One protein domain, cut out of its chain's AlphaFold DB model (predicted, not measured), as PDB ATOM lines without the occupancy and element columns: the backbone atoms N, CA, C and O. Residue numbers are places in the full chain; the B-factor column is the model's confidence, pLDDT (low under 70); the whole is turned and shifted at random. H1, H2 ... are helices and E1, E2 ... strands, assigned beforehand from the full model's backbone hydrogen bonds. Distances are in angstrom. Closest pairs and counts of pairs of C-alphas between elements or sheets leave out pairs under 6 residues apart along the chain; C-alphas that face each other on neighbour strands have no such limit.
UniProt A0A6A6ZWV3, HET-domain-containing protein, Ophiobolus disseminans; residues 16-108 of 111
ATOM      1  N   ALA A  16    -164.833 139.151 116.774       83.50
ATOM      2  CA  ALA A  16    -164.787 140.274 117.704       83.50
ATOM      3  C   ALA A  16    -165.578 141.510 117.237       83.50
ATOM      4  O   ALA A  16    -165.906 142.362 118.059       83.50
ATOM      5  N   LEU A  17    -165.865 141.628 115.937       87.56
ATOM      6  CA  LEU A  17    -166.603 142.752 115.351       87.56
ATOM      7  C   LEU A  17    -168.028 142.379 114.933       87.56
ATOM      8  O   LEU A  17    -168.904 143.237 114.925       87.56
ATOM      9  N   CYS A  18    -168.249 141.127 114.532       89.25
ATOM     10  CA  CYS A  18    -169.516 140.653 113.982       89.25
ATOM     11  C   CYS A  18    -170.456 140.056 115.033       89.25
ATOM     12  O   CYS A  18    -171.630 139.872 114.723       89.25
ATOM     13  N   ILE A  19    -169.955 139.733 116.226       87.31
ATOM     14  CA  ILE A  19    -170.736 139.153 117.322       87.31
ATOM     15  C   ILE A  19    -170.800 140.163 118.465       87.31
ATOM     16  O   ILE A  19    -169.755 140.632 118.931       87.31
ATOM     17  N   ASP A  20    -171.999 140.437 118.981       89.69
ATOM     18  CA  ASP A  20    -172.128 141.145 120.255       89.69
ATOM     19  C   ASP A  20    -171.591 140.272 121.399       89.69
ATOM     20  O   ASP A  20    -172.235 139.338 121.886       89.69
ATOM     21  N   GLN A  21    -170.383 140.598 121.859       85.19
ATOM     22  CA  GLN A  21    -169.701 139.854 122.918       85.19
ATOM     23  C   GLN A  21    -170.401 139.970 124.285       85.19
ATOM     24  O   GLN A  21    -170.157 139.143 125.170       85.19
ATOM     25  N   SER A  22    -171.277 140.963 124.466       93.56
ATOM     26  CA  SER A  22    -172.057 141.150 125.692       93.56
ATOM     27  C   SER A  22    -173.332 140.297 125.726       93.56
ATOM     28  O   SER A  22    -173.850 139.999 126.805       93.56
ATOM     29  N   ASN A  23    -173.803 139.833 124.566       94.12
ATOM     30  CA  ASN A  23    -175.030 139.061 124.431       94.12
ATOM     31  C   ASN A  23    -174.744 137.555 124.339       94.12
ATOM     32  O   ASN A  23    -174.443 137.008 123.280       94.12
ATOM     33  N   ILE A  24    -174.896 136.848 125.460       91.62
ATOM     34  CA  ILE A  24    -174.648 135.398 125.538       91.62
ATOM     35  C   ILE A  24    -175.550 134.604 124.577       91.62
ATOM     36  O   ILE A  24    -175.099 133.625 123.983       91.62
ATOM     37  N   ALA A  25    -176.810 135.012 124.408       92.06
ATOM     38  CA  ALA A  25    -177.742 134.309 123.530       92.06
ATOM     39  C   ALA A  25    -177.320 134.423 122.059       92.06
ATOM     40  O   ALA A  25    -177.309 133.421 121.343       92.06
ATOM     41  N   GLU A  26    -176.905 135.616 121.628       89.88
ATOM     42  CA  GLU A  26    -176.353 135.820 120.289       89.88
ATOM     43  C   GLU A  26    -175.045 135.059 120.107       89.88
ATOM     44  O   GLU A  26    -174.901 134.359 119.111       89.88
ATOM     45  N   ARG A  27    -174.119 135.117 121.072       88.19
ATOM     46  CA  ARG A  27    -172.862 134.360 121.002       88.19
ATOM     47  C   ARG A  27    -173.119 132.877 120.782       88.19
ATOM     48  O   ARG A  27    -172.542 132.294 119.873       88.19
ATOM     49  N   ASN A  28    -174.025 132.279 121.553       87.94
ATOM     50  CA  ASN A  28    -174.383 130.870 121.393       87.94
ATOM     51  C   ASN A  28    -174.988 130.576 120.013       87.94
ATOM     52  O   ASN A  28    -174.738 129.512 119.451       87.94
ATOM     53  N   HIS A  29    -175.767 131.509 119.463       89.62
ATOM     54  CA  HIS A  29    -176.325 131.386 118.121       89.62
ATOM     55  C   HIS A  29    -175.249 131.512 117.030       89.62
ATOM     56  O   HIS A  29    -175.177 130.670 116.140       89.62
ATOM     57  N   GLN A  30    -174.374 132.512 117.126       87.38
ATOM     58  CA  GLN A  30    -173.275 132.762 116.191       87.38
ATOM     59  C   GLN A  30    -172.276 131.605 116.176       87.38
ATOM     60  O   GLN A  30    -171.847 131.181 115.111       87.38
ATOM     61  N   VAL A  31    -171.986 131.012 117.334       84.12
ATOM     62  CA  VAL A  31    -171.130 129.823 117.453       84.12
ATOM     63  C   VAL A  31    -171.654 128.637 116.644       84.12
ATOM     64  O   VAL A  31    -170.866 127.898 116.064       84.12
ATOM     65  N   GLN A  32    -172.973 128.459 116.567       85.31
ATOM     66  CA  GLN A  32    -173.569 127.417 115.724       85.31
ATOM     67  C   GLN A  32    -173.467 127.762 114.232       85.31
ATOM     68  O   GLN A  32    -173.412 126.867 113.396       85.31
ATOM     69  N   GLN A  33    -173.413 129.051 113.883       88.75
ATOM     70  CA  GLN A  33    -173.239 129.505 112.501       88.75
ATOM     71  C   GLN A  33    -171.781 129.490 112.032       88.75
ATOM     72  O   GLN A  33    -171.540 129.462 110.826       88.75
ATOM     73  N   MET A  34    -170.809 129.497 112.950       88.31
ATOM     74  CA  MET A  34    -169.380 129.511 112.615       88.31
ATOM     75  C   MET A  34    -168.980 128.327 111.727       88.31
ATOM     76  O   MET A  34    -168.152 128.507 110.834       88.31
ATOM     77  N   GLU A  35    -169.634 127.169 111.875       87.50
ATOM     78  CA  GLU A  35    -169.441 126.031 110.974       87.50
ATOM     79  C   GLU A  35    -169.715 126.411 109.514       87.50
ATOM     80  O   GLU A  35    -168.878 126.209 108.630       87.50
ATOM     81  N   TRP A  36    -170.881 127.009 109.270       90.38
ATOM     82  CA  TRP A  36    -171.281 127.454 107.943       90.38
ATOM     83  C   TRP A  36    -170.373 128.576 107.430       90.38
ATOM     84  O   TRP A  36    -169.973 128.550 106.267       90.38
ATOM     85  N   ILE A  37    -170.006 129.531 108.288       91.31
ATOM     86  CA  ILE A  37    -169.162 130.672 107.912       91.31
ATOM     87  C   ILE A  37    -167.781 130.195 107.459       91.31
ATOM     88  O   ILE A  37    -167.362 130.539 106.355       91.31
ATOM     89  N   TYR A  38    -167.086 129.386 108.265       90.69
ATOM     90  CA  TYR A  38    -165.743 128.919 107.920       90.69
ATOM     91  C   TYR A  38    -165.745 127.969 106.724       90.69
ATOM     92  O   TYR A  38    -164.885 128.107 105.854       90.69
ATOM     93  N   SER A  39    -166.749 127.093 106.615       90.19
ATOM     94  CA  SER A  39    -166.867 126.161 105.483       90.19
ATOM     95  C   SER A  39    -167.183 126.852 104.153       90.19
ATOM     96  O   SER A  39    -166.837 126.337 103.094       90.19
ATOM     97  N   ASN A  40    -167.842 128.017 104.183       92.19
ATOM     98  CA  ASN A  40    -168.210 128.774 102.979       92.19
ATOM     99  C   ASN A  40    -167.311 129.997 102.735       92.19
ATOM    100  O   ASN A  40    -167.497 130.722 101.752       92.19
ATOM    101  N   ALA A  41    -166.334 130.251 103.607       92.31
ATOM    102  CA  ALA A  41    -165.394 131.342 103.429       92.31
ATOM    103  C   ALA A  41    -164.482 131.067 102.229       92.31
ATOM    104  O   ALA A  41    -163.873 130.008 102.110       92.31
ATOM    105  N   PHE A  42    -164.306 132.068 101.360       91.81
ATOM    106  CA  PHE A  42    -163.340 131.965 100.260       91.81
ATOM    107  C   PHE A  42    -161.910 131.727 100.772       91.81
ATOM    108  O   PHE A  42    -161.115 131.052 100.114       91.81
ATOM    109  N   ARG A  43    -161.575 132.336 101.917       92.44
ATOM    110  CA  ARG A  43    -160.322 132.169 102.661       92.44
ATOM    111  C   ARG A  43    -160.575 132.456 104.133       92.44
ATOM    112  O   ARG A  43    -161.281 133.412 104.450       92.44
ATOM    113  N   VAL A  44    -159.907 131.705 104.994       91.94
ATOM    114  CA  VAL A  44    -159.766 132.000 106.419       91.94
ATOM    115  C   VAL A  44    -158.343 132.490 106.657       91.94
ATOM    116  O   VAL A  44    -157.383 131.941 106.113       91.94
ATOM    117  N   ILE A  45    -158.207 133.570 107.421       89.94
ATOM    118  CA  ILE A  45    -156.918 134.190 107.726       89.94
ATOM    119  C   ILE A  45    -156.739 134.176 109.240       89.94
ATOM    120  O   ILE A  45    -157.522 134.788 109.960       89.94
ATOM    121  N   SER A  46    -155.696 133.493 109.702       87.06
ATOM    122  CA  SER A  46    -155.289 133.436 111.102       87.06
ATOM    123  C   SER A  46    -154.058 134.316 111.304       87.06
ATOM    124  O   SER A  46    -153.014 134.113 110.678       87.06
ATOM    125  N   TRP A  47    -154.187 135.337 112.150       84.31
ATOM    126  CA  TRP A  47    -153.082 136.235 112.468       84.31
ATOM    127  C   TRP A  47    -152.325 135.740 113.702       84.31
ATOM    128  O   TRP A  47    -152.874 135.681 114.797       84.31
ATOM    129  N   MET A  48    -151.035 135.450 113.523       79.69
ATOM    130  CA  MET A  48    -150.136 134.937 114.563       79.69
ATOM    131  C   MET A  48    -149.388 136.039 115.348       79.69
ATOM    132  O   MET A  48    -148.448 135.750 116.089       79.69
ATOM    133  N   GLY A  49    -149.777 137.310 115.197       76.31
ATOM    134  CA  GLY A  49    -149.083 138.471 115.771       76.31
ATOM    135  C   GLY A  49    -147.860 138.935 114.964       76.31
ATOM    136  O   GLY A  49    -147.654 138.523 113.823       76.31
ATOM    137  N   ASN A  50    -147.053 139.824 115.552       74.44
ATOM    138  CA  ASN A  50    -145.765 140.267 114.993       74.44
ATOM    139  C   ASN A  50    -144.642 139.380 115.533       74.44
ATOM    140  O   ASN A  50    -143.825 139.805 116.351       74.44
ATOM    141  N   LYS A  51    -144.641 138.112 115.123       73.56
ATOM    142  CA  LYS A  51    -143.644 137.130 115.552       73.56
ATOM    143  C   LYS A  51    -142.700 136.882 114.378       73.56
ATOM    144  O   LYS A  51    -142.935 135.990 113.566       73.56
ATOM    145  N   SER A  52    -141.629 137.675 114.276       68.69
ATOM    146  CA  SER A  52    -140.601 137.529 113.224       68.69
ATOM    147  C   SER A  52    -140.058 136.094 113.132       68.69
ATOM    148  O   SER A  52    -139.777 135.587 112.051       68.69
ATOM    149  N   GLU A  53    -140.013 135.398 114.266       71.25
ATOM    150  CA  GLU A  53    -139.636 133.990 114.378       71.25
ATOM    151  C   GLU A  53    -140.600 133.038 113.643       71.25
ATOM    152  O   GLU A  53    -140.165 132.056 113.048       71.25
ATOM    153  N   ILE A  54    -141.904 133.327 113.637       75.56
ATOM    154  CA  ILE A  54    -142.900 132.541 112.894       75.56
ATOM    155  C   ILE A  54    -142.796 132.827 111.390       75.56
ATOM    156  O   ILE A  54    -143.003 131.929 110.574       75.56
ATOM    157  N   ALA A  55    -142.425 134.052 111.005       77.12
ATOM    158  CA  ALA A  55    -142.185 134.386 109.603       77.12
ATOM    159  C   ALA A  55    -141.003 133.584 109.016       77.12
ATOM    160  O   ALA A  55    -141.111 133.068 107.900       77.12
ATOM    161  N   ASP A  56    -139.917 133.409 109.786       78.44
ATOM    162  CA  ASP A  56    -138.794 132.520 109.441       78.44
ATOM    163  C   ASP A  56    -139.258 131.067 109.230       78.44
ATOM    164  O   ASP A  56    -138.926 130.452 108.212       78.44
ATOM    165  N   LEU A  57    -140.068 130.538 110.154       81.81
ATOM    166  CA  LEU A  57    -140.645 129.196 110.053       81.81
ATOM    167  C   LEU A  57    -141.494 129.035 108.783       81.81
ATOM    168  O   LEU A  57    -141.304 128.079 108.031       81.81
ATOM    169  N   PHE A  58    -142.408 129.970 108.506       80.44
ATOM    170  CA  PHE A  58    -143.266 129.898 107.319       80.44
ATOM    171  C   PHE A  58    -142.465 129.967 106.021       80.44
ATOM    172  O   PHE A  58    -142.759 129.217 105.089       80.44
ATOM    173  N   ARG A  59    -141.416 130.797 105.954       79.12
ATOM    174  CA  ARG A  59    -140.491 130.807 104.809       79.12
ATOM    175  C   ARG A  59    -139.824 129.459 104.605       79.12
ATOM    176  O   ARG A  59    -139.772 128.981 103.472       79.12
ATOM    177  N   TRP A  60    -139.324 128.860 105.685       80.06
ATOM    178  CA  TRP A  60    -138.694 127.546 105.632       80.06
ATOM    179  C   TRP A  60    -139.683 126.506 105.092       80.06
ATOM    180  O   TRP A  60    -139.397 125.894 104.066       80.06
ATOM    181  N   VAL A  61    -140.886 126.399 105.669       78.50
ATOM    182  CA  VAL A  61    -141.929 125.455 105.219       78.50
ATOM    183  C   VAL A  61    -142.296 125.674 103.744       78.50
ATOM    184  O   VAL A  61    -142.340 124.721 102.964       78.50
ATOM    185  N   HIS A  62    -142.512 126.924 103.325       78.31
ATOM    186  CA  HIS A  62    -142.864 127.244 101.939       78.31
ATOM    187  C   HIS A  62    -141.732 126.955 100.939       78.31
ATOM    188  O   HIS A  62    -142.009 126.526  99.816       78.31
ATOM    189  N   GLY A  63    -140.474 127.180 101.329       73.31
ATOM    190  CA  GLY A  63    -139.294 126.897 100.508       73.31
ATOM    191  C   GLY A  63    -138.991 125.399 100.384       73.31
ATOM    192  O   GLY A  63    -138.680 124.935  99.287       73.31
ATOM    193  N   HIS A  64    -139.172 124.634 101.468       67.81
ATOM    194  CA  HIS A  64    -138.899 123.186 101.517       67.81
ATOM    195  C   HIS A  64    -139.858 122.367 100.656       67.81
ATOM    196  O   HIS A  64    -139.490 121.317 100.142       67.81
ATOM    197  N   SER A  65    -141.072 122.870 100.416       58.19
ATOM    198  CA  SER A  65    -142.007 122.227  99.490       58.19
ATOM    199  C   SER A  65    -141.560 122.309  98.022       58.19
ATOM    200  O   SER A  65    -142.174 121.649  97.184       58.19
ATOM    201  N   ARG A  66    -140.561 123.142  97.679       60.97
ATOM    202  CA  ARG A  66    -140.210 123.431  96.280       60.97
ATOM    203  C   ARG A  66    -138.887 122.841  95.810       60.97
ATOM    204  O   ARG A  66    -138.854 122.558  94.624       60.97
ATOM    205  N   ASN A  67    -137.858 122.659  96.648       58.12
ATOM    206  CA  ASN A  67    -136.590 121.989  96.295       58.12
ATOM    207  C   ASN A  67    -135.721 121.711  97.552       58.12
ATOM    208  O   ASN A  67    -135.576 122.599  98.385       58.12
ATOM    209  N   ASN A  68    -135.069 120.537  97.586       57.28
ATOM    210  CA  ASN A  68    -134.072 120.012  98.549       57.28
ATOM    211  C   ASN A  68    -134.526 119.503  99.939       57.28
ATOM    212  O   ASN A  68    -135.217 120.171 100.700       57.28
ATOM    213  N   HIS A  69    -134.045 118.295 100.272       62.28
ATOM    214  CA  HIS A  69    -134.216 117.571 101.541       62.28
ATOM    215  C   HIS A  69    -133.231 118.046 102.630       62.28
ATOM    216  O   HIS A  69    -132.493 117.234 103.195       62.28
ATOM    217  N   ASP A  70    -133.189 119.341 102.931       71.88
ATOM    218  CA  ASP A  70    -132.376 119.818 104.053       71.88
ATOM    219  C   ASP A  70    -133.090 119.550 105.387       71.88
ATOM    220  O   ASP A  70    -134.293 119.766 105.545       71.88
ATOM    221  N   GLN A  71    -132.340 119.036 106.363       74.44
ATOM    222  CA  GLN A  71    -132.845 118.834 107.721       74.44
ATOM    223  C   GLN A  71    -133.116 120.197 108.384       74.44
ATOM    224  O   GLN A  71    -132.320 121.129 108.211       74.44
ATOM    225  N   PRO A  72    -134.201 120.343 109.170       78.00
ATOM    226  CA  PRO A  72    -134.472 121.582 109.885       78.00
ATOM    227  C   PRO A  72    -133.330 121.890 110.857       78.00
ATOM    228  O   PRO A  72    -132.907 121.042 111.643       78.00
ATOM    229  N   SER A  73    -132.839 123.131 110.824       84.06
ATOM    230  CA  SER A  73    -131.861 123.586 111.814       84.06
ATOM    231  C   SER A  73    -132.466 123.574 113.229       84.06
ATOM    232  O   SER A  73    -133.687 123.698 113.371       84.06
ATOM    233  N   PRO A  74    -131.646 123.518 114.297       86.94
ATOM    234  CA  PRO A  74    -132.138 123.606 115.673       86.94
ATOM    235  C   PRO A  74    -133.026 124.832 115.934       86.94
ATOM    236  O   PRO A  74    -134.017 124.726 116.651       86.94
ATOM    237  N   LYS A  75    -132.730 125.969 115.287       84.81
ATOM    238  CA  LYS A  75    -133.550 127.188 115.365       84.81
ATOM    239  C   LYS A  75    -134.958 126.969 114.797       84.81
ATOM    240  O   LYS A  75    -135.931 127.407 115.400       84.81
ATOM    241  N   ILE A  76    -135.080 126.272 113.663       82.81
ATOM    242  CA  ILE A  76    -136.386 125.937 113.072       82.81
ATOM    243  C   ILE A  76    -137.151 124.969 113.979       82.81
ATOM    244  O   ILE A  76    -138.347 125.151 114.181       82.81
ATOM    245  N   LEU A  77    -136.479 123.971 114.562       83.81
ATOM    246  CA  LEU A  77    -137.119 123.035 115.492       83.81
ATOM    247  C   LEU A  77    -137.671 123.749 116.730       83.81
ATOM    248  O   LEU A  77    -138.814 123.509 117.109       83.81
ATOM    249  N   GLU A  78    -136.906 124.672 117.312       85.50
ATOM    250  CA  GLU A  78    -137.376 125.498 118.424       85.50
ATOM    251  C   GLU A  78    -138.599 126.338 118.027       85.50
ATOM    252  O   GLU A  78    -139.575 126.409 118.775       85.50
ATOM    253  N   GLN A  79    -138.590 126.928 116.829       83.56
ATOM    254  CA  GLN A  79    -139.729 127.684 116.306       83.56
ATOM    255  C   GLN A  79    -140.961 126.801 116.089       83.56
ATOM    256  O   GLN A  79    -142.060 127.222 116.437       83.56
ATOM    257  N   VAL A  80    -140.796 125.572 115.584       83.31
ATOM    258  CA  VAL A  80    -141.887 124.590 115.487       83.31
ATOM    259  C   VAL A  80    -142.437 124.280 116.874       83.31
ATOM    260  O   VAL A  80    -143.649 124.330 117.065       83.31
ATOM    261  N   THR A  81    -141.573 124.006 117.855       84.31
ATOM    262  CA  THR A  81    -141.996 123.723 119.232       84.31
ATOM    263  C   THR A  81    -142.762 124.894 119.838       84.31
ATOM    264  O   THR A  81    -143.816 124.685 120.430       84.31
ATOM    265  N   ARG A  82    -142.284 126.130 119.677       83.00
ATOM    266  CA  ARG A  82    -143.004 127.320 120.154       83.00
ATOM    267  C   ARG A  82    -144.333 127.493 119.431       83.00
ATOM    268  O   ARG A  82    -145.335 127.749 120.084       83.00
ATOM    269  N   PHE A  83    -144.342 127.303 118.111       83.69
ATOM    270  CA  PHE A  83    -145.546 127.393 117.300       83.69
ATOM    271  C   PHE A  83    -146.598 126.417 117.799       83.69
ATOM    272  O   PHE A  83    -147.664 126.884 118.134       83.69
ATOM    273  N   ILE A  84    -146.319 125.114 117.935       82.56
ATOM    274  CA  ILE A  84    -147.326 124.114 118.352       82.56
ATOM    275  C   ILE A  84    -147.800 124.261 119.807       82.56
ATOM    276  O   ILE A  84    -148.844 123.720 120.152       82.56
ATOM    277  N   ASN A  85    -147.051 124.971 120.653       82.50
ATOM    278  CA  ASN A  85    -147.403 125.217 122.056       82.50
ATOM    279  C   ASN A  85    -148.018 126.609 122.287       82.50
ATOM    280  O   ASN A  85    -148.166 127.030 123.433       82.50
ATOM    281  N   ASP A  86    -148.345 127.346 121.224       80.81
ATOM    282  CA  ASP A  86    -148.925 128.682 121.331       80.81
ATOM    283  C   ASP A  86    -150.329 128.649 121.968       80.81
ATOM    284  O   ASP A  86    -151.178 127.831 121.607       80.81
ATOM    285  N   GLU A  87    -150.597 129.582 122.886       79.88
ATOM    286  CA  GLU A  87    -151.911 129.759 123.525       79.88
ATOM    287  C   GLU A  87    -153.017 130.066 122.499       79.88
ATOM    288  O   GLU A  87    -154.198 129.815 122.737       79.88
ATOM    289  N   TYR A  88    -152.655 130.535 121.302       74.94
ATOM    290  CA  TYR A  88    -153.588 130.662 120.190       74.94
ATOM    291  C   TYR A  88    -154.404 129.374 119.959       74.94
ATOM    292  O   TYR A  88    -155.610 129.456 119.712       74.94
ATOM    293  N   TRP A  89    -153.797 128.186 120.090       78.25
ATOM    294  CA  TRP A  89    -154.484 126.908 119.863       78.25
ATOM    295  C   TRP A  89    -155.491 126.540 120.950       78.25
ATOM    296  O   TRP A  89    -156.372 125.718 120.710       78.25
ATOM    297  N   THR A  90    -155.389 127.132 122.143       75.81
ATOM    298  CA  THR A  90    -156.302 126.838 123.257       75.81
ATOM    299  C   THR A  90    -157.601 127.636 123.175       75.81
ATOM    300  O   THR A  90    -158.475 127.502 124.033       75.81
ATOM    301  N   ARG A  91    -157.755 128.484 122.152       73.06
ATOM    302  CA  ARG A  91    -158.981 129.248 121.916       73.06
ATOM    303  C   ARG A  91    -160.126 128.295 121.576       73.06
ATOM    304  O   ARG A  91    -159.996 127.444 120.702       73.06
ATOM    305  N   ALA A  92    -161.279 128.499 122.215       67.94
ATOM    306  CA  ALA A  92    -162.468 127.651 122.061       67.94
ATOM    307  C   ALA A  92    -162.914 127.439 120.596       67.94
ATOM    308  O   ALA A  92    -163.517 126.417 120.277       67.94
ATOM    309  N   TRP A  93    -162.597 128.382 119.704       69.88
ATOM    310  CA  TRP A  93    -163.014 128.369 118.297       69.88
ATOM    311  C   TRP A  93    -161.943 127.893 117.316       69.88
ATOM    312  O   TRP A  93    -162.218 127.761 116.124       69.88
ATOM    313  N   PHE A  94    -160.747 127.576 117.816       70.50
ATOM    314  CA  PHE A  94    -159.616 127.174 116.992       70.50
ATOM    315  C   PHE A  94    -159.922 125.945 116.117       70.50
ATOM    316  O   PHE A  94    -159.575 125.904 114.938       70.50
ATOM    317  N   THR A  95    -160.636 124.957 116.663       73.94
ATOM    318  CA  THR A  95    -160.987 123.736 115.925       73.94
ATOM    319  C   THR A  95    -161.873 124.026 114.715       73.94
ATOM    320  O   THR A  95    -161.652 123.452 113.653       73.94
ATOM    321  N   GLN A  96    -162.845 124.934 114.835       76.38
ATOM    322  CA  GLN A  96    -163.710 125.280 113.707       76.38
ATOM    323  C   GLN A  96    -162.950 126.089 112.648       76.38
ATOM    324  O   GLN A  96    -163.084 125.809 111.461       76.38
ATOM    325  N   GLU A  97    -162.099 127.030 113.073       76.38
ATOM    326  CA  GLU A  97    -161.257 127.842 112.180       76.38
ATOM    327  C   GLU A  97    -160.354 126.993 111.278       76.38
ATOM    328  O   GLU A  97    -160.203 127.294 110.095       76.38
ATOM    329  N   VAL A  98    -159.742 125.941 111.828       80.56
ATOM    330  CA  VAL A  98    -158.759 125.130 111.097       80.56
ATOM    331  C   VAL A  98    -159.379 123.964 110.363       80.56
ATOM    332  O   VAL A  98    -159.002 123.699 109.224       80.56
ATOM    333  N   CYS A  99    -160.312 123.251 110.991       83.56
ATOM    334  CA  CYS A  99    -160.852 122.034 110.397       83.56
ATOM    335  C   CYS A  99    -161.867 122.313 109.286       83.56
ATOM    336  O   CYS A  99    -162.057 121.450 108.434       83.56
ATOM    337  N   LEU A 100    -162.525 123.477 109.296       88.12
ATOM    338  CA  LEU A 100    -163.611 123.779 108.359       88.12
ATOM    339  C   LEU A 100    -163.193 124.696 107.211       88.12
ATOM    340  O   LEU A 100    -163.905 124.791 106.218       88.12
ATOM    341  N   ALA A 101    -162.048 125.366 107.316       89.81
ATOM    342  CA  ALA A 101    -161.565 126.220 106.244       89.81
ATOM    343  C   ALA A 101    -161.155 125.390 105.015       89.81
ATOM    344  O   ALA A 101    -160.234 124.580 105.094       89.81
ATOM    345  N   ASP A 102    -161.742 125.679 103.847       88.38
ATOM    346  CA  ASP A 102    -161.224 125.168 102.561       88.38
ATOM    347  C   ASP A 102    -159.785 125.661 102.320       88.38
ATOM    348  O   ASP A 102    -158.917 124.940 101.825       88.38
ATOM    349  N   LYS A 103    -159.514 126.918 102.700       89.62
ATOM    350  CA  LYS A 103    -158.190 127.546 102.608       89.62
ATOM    351  C   LYS A 103    -157.903 128.375 103.846       89.62
ATOM    352  O   LYS A 103    -158.494 129.443 104.020       89.62
ATOM    353  N   LEU A 104    -156.940 127.921 104.640       88.69
ATOM    354  CA  LEU A 104    -156.421 128.636 105.800       88.69
ATOM    355  C   LEU A 104    -155.048 129.241 105.499       88.69
ATOM    356  O   LEU A 104    -154.138 128.554 105.037       88.69
ATOM    357  N   TYR A 105    -154.893 130.526 105.804       87.81
ATOM    358  CA  TYR A 105    -153.623 131.235 105.724       87.81
ATOM    359  C   TYR A 105    -153.218 131.715 107.107       87.81
ATOM    360  O   TYR A 105    -153.945 132.486 107.730       87.81
ATOM    361  N   PHE A 106    -152.032 131.317 107.550       84.62
ATOM    362  CA  PHE A 106    -151.392 131.935 108.700       84.62
ATOM    363  C   PHE A 106    -150.565 133.134 108.239       84.62
ATOM    364  O   PHE A 106    -149.770 133.022 107.304       84.62
ATOM    365  N   ILE A 107    -150.758 134.284 108.881       84.25
ATOM    366  CA  ILE A 107    -150.019 135.513 108.581       84.25
ATOM    367  C   ILE A 107    -149.282 136.023 109.820       84.25
ATOM    368  O   ILE A 107    -149.798 135.975 110.937       84.25
ATOM    369  N   SER A 108    -148.073 136.530 109.602       81.62
ATOM    370  CA  SER A 108    -147.259 137.243 110.588       81.62
ATOM    371  C   SER A 108    -146.574 138.409 109.881       81.62
ATOM    372  O   SER A 108    -146.161 138.258 108.729       81.62
TER     373      SER A 108
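Overview. This is residues 16 to 108 of the 111 residues of the protein "HET-domain-containing protein" of Ophiobolus disseminans (UniProt A0A6A6ZWV3). A short two-stranded ribbon, E1 beside E2, lies in the middle of a loose rod, with the kinked helix H1 and short H5 toward one end and the crossed pair H2 and H3 toward the other. The chain passes from H1 through E1 to H2 and H3, then folds back through H4 and H5 to E2. The 93 printed residues hold five named helices and two parallel strands, in the order H1 E1 H2 H3 H4 H5 E2, and are mostly helix. The radius of gyration of the C-alphas is 16.4 A, and they span 51 by 24 by 18 A.

Arrangement. Look first at E1, residues 44 to 47, and E2, residues 104 to 107: these parallel neighbours have N 46 and O 105 at 2.8 A. With H2, residues 52 to 64, H3, 74 to 84, H4, 87 to 90, and H5, 94 to 99, between them, they make a strand-helix-strand unit, parallel neighbour strands joined through helices. H5 touches H1, residues 24 to 40, through residues 34 to 38 of H1 alone; their closest C-alphas, Tyr 38 and Glu 97, are 6.3 A apart, at a shallow tilt of 24 degrees, the same way. H2 and H3 touch about perpendicular, at 74 degrees, closest at the C-alphas of Leu 57 and Ile 76, 6.2 A. H3 and H4 meet only through their link. H4 and H5 are close but not clearly touching, the closest C-alphas, Tyr 88 and Phe 94, being 7.7 A apart. Every O i to N i+4 pair is within hydrogen-bond range in H2, H3 and H5, and 10 of 13 in H1; H4 is too short for one.

Along the chain. Find C-alpha 24 at (-174.648, 135.398, 125.538); from there H1 runs 24.4 A, with a kink of 42 degrees near residue 33. H2 is 18.6 A long and H3 15.4 A. E2 ends at C-alpha 107, (-150.019, 135.513, 108.581).

Size, cuts and confidence. The printed part has no cut and no long link. Residues 21 to 26, of which 24 to 26 belong to H1, and 65 to 71 stand free. The model's pLDDT is under 70 at residues 52, 64 to 69 and 92 to 93.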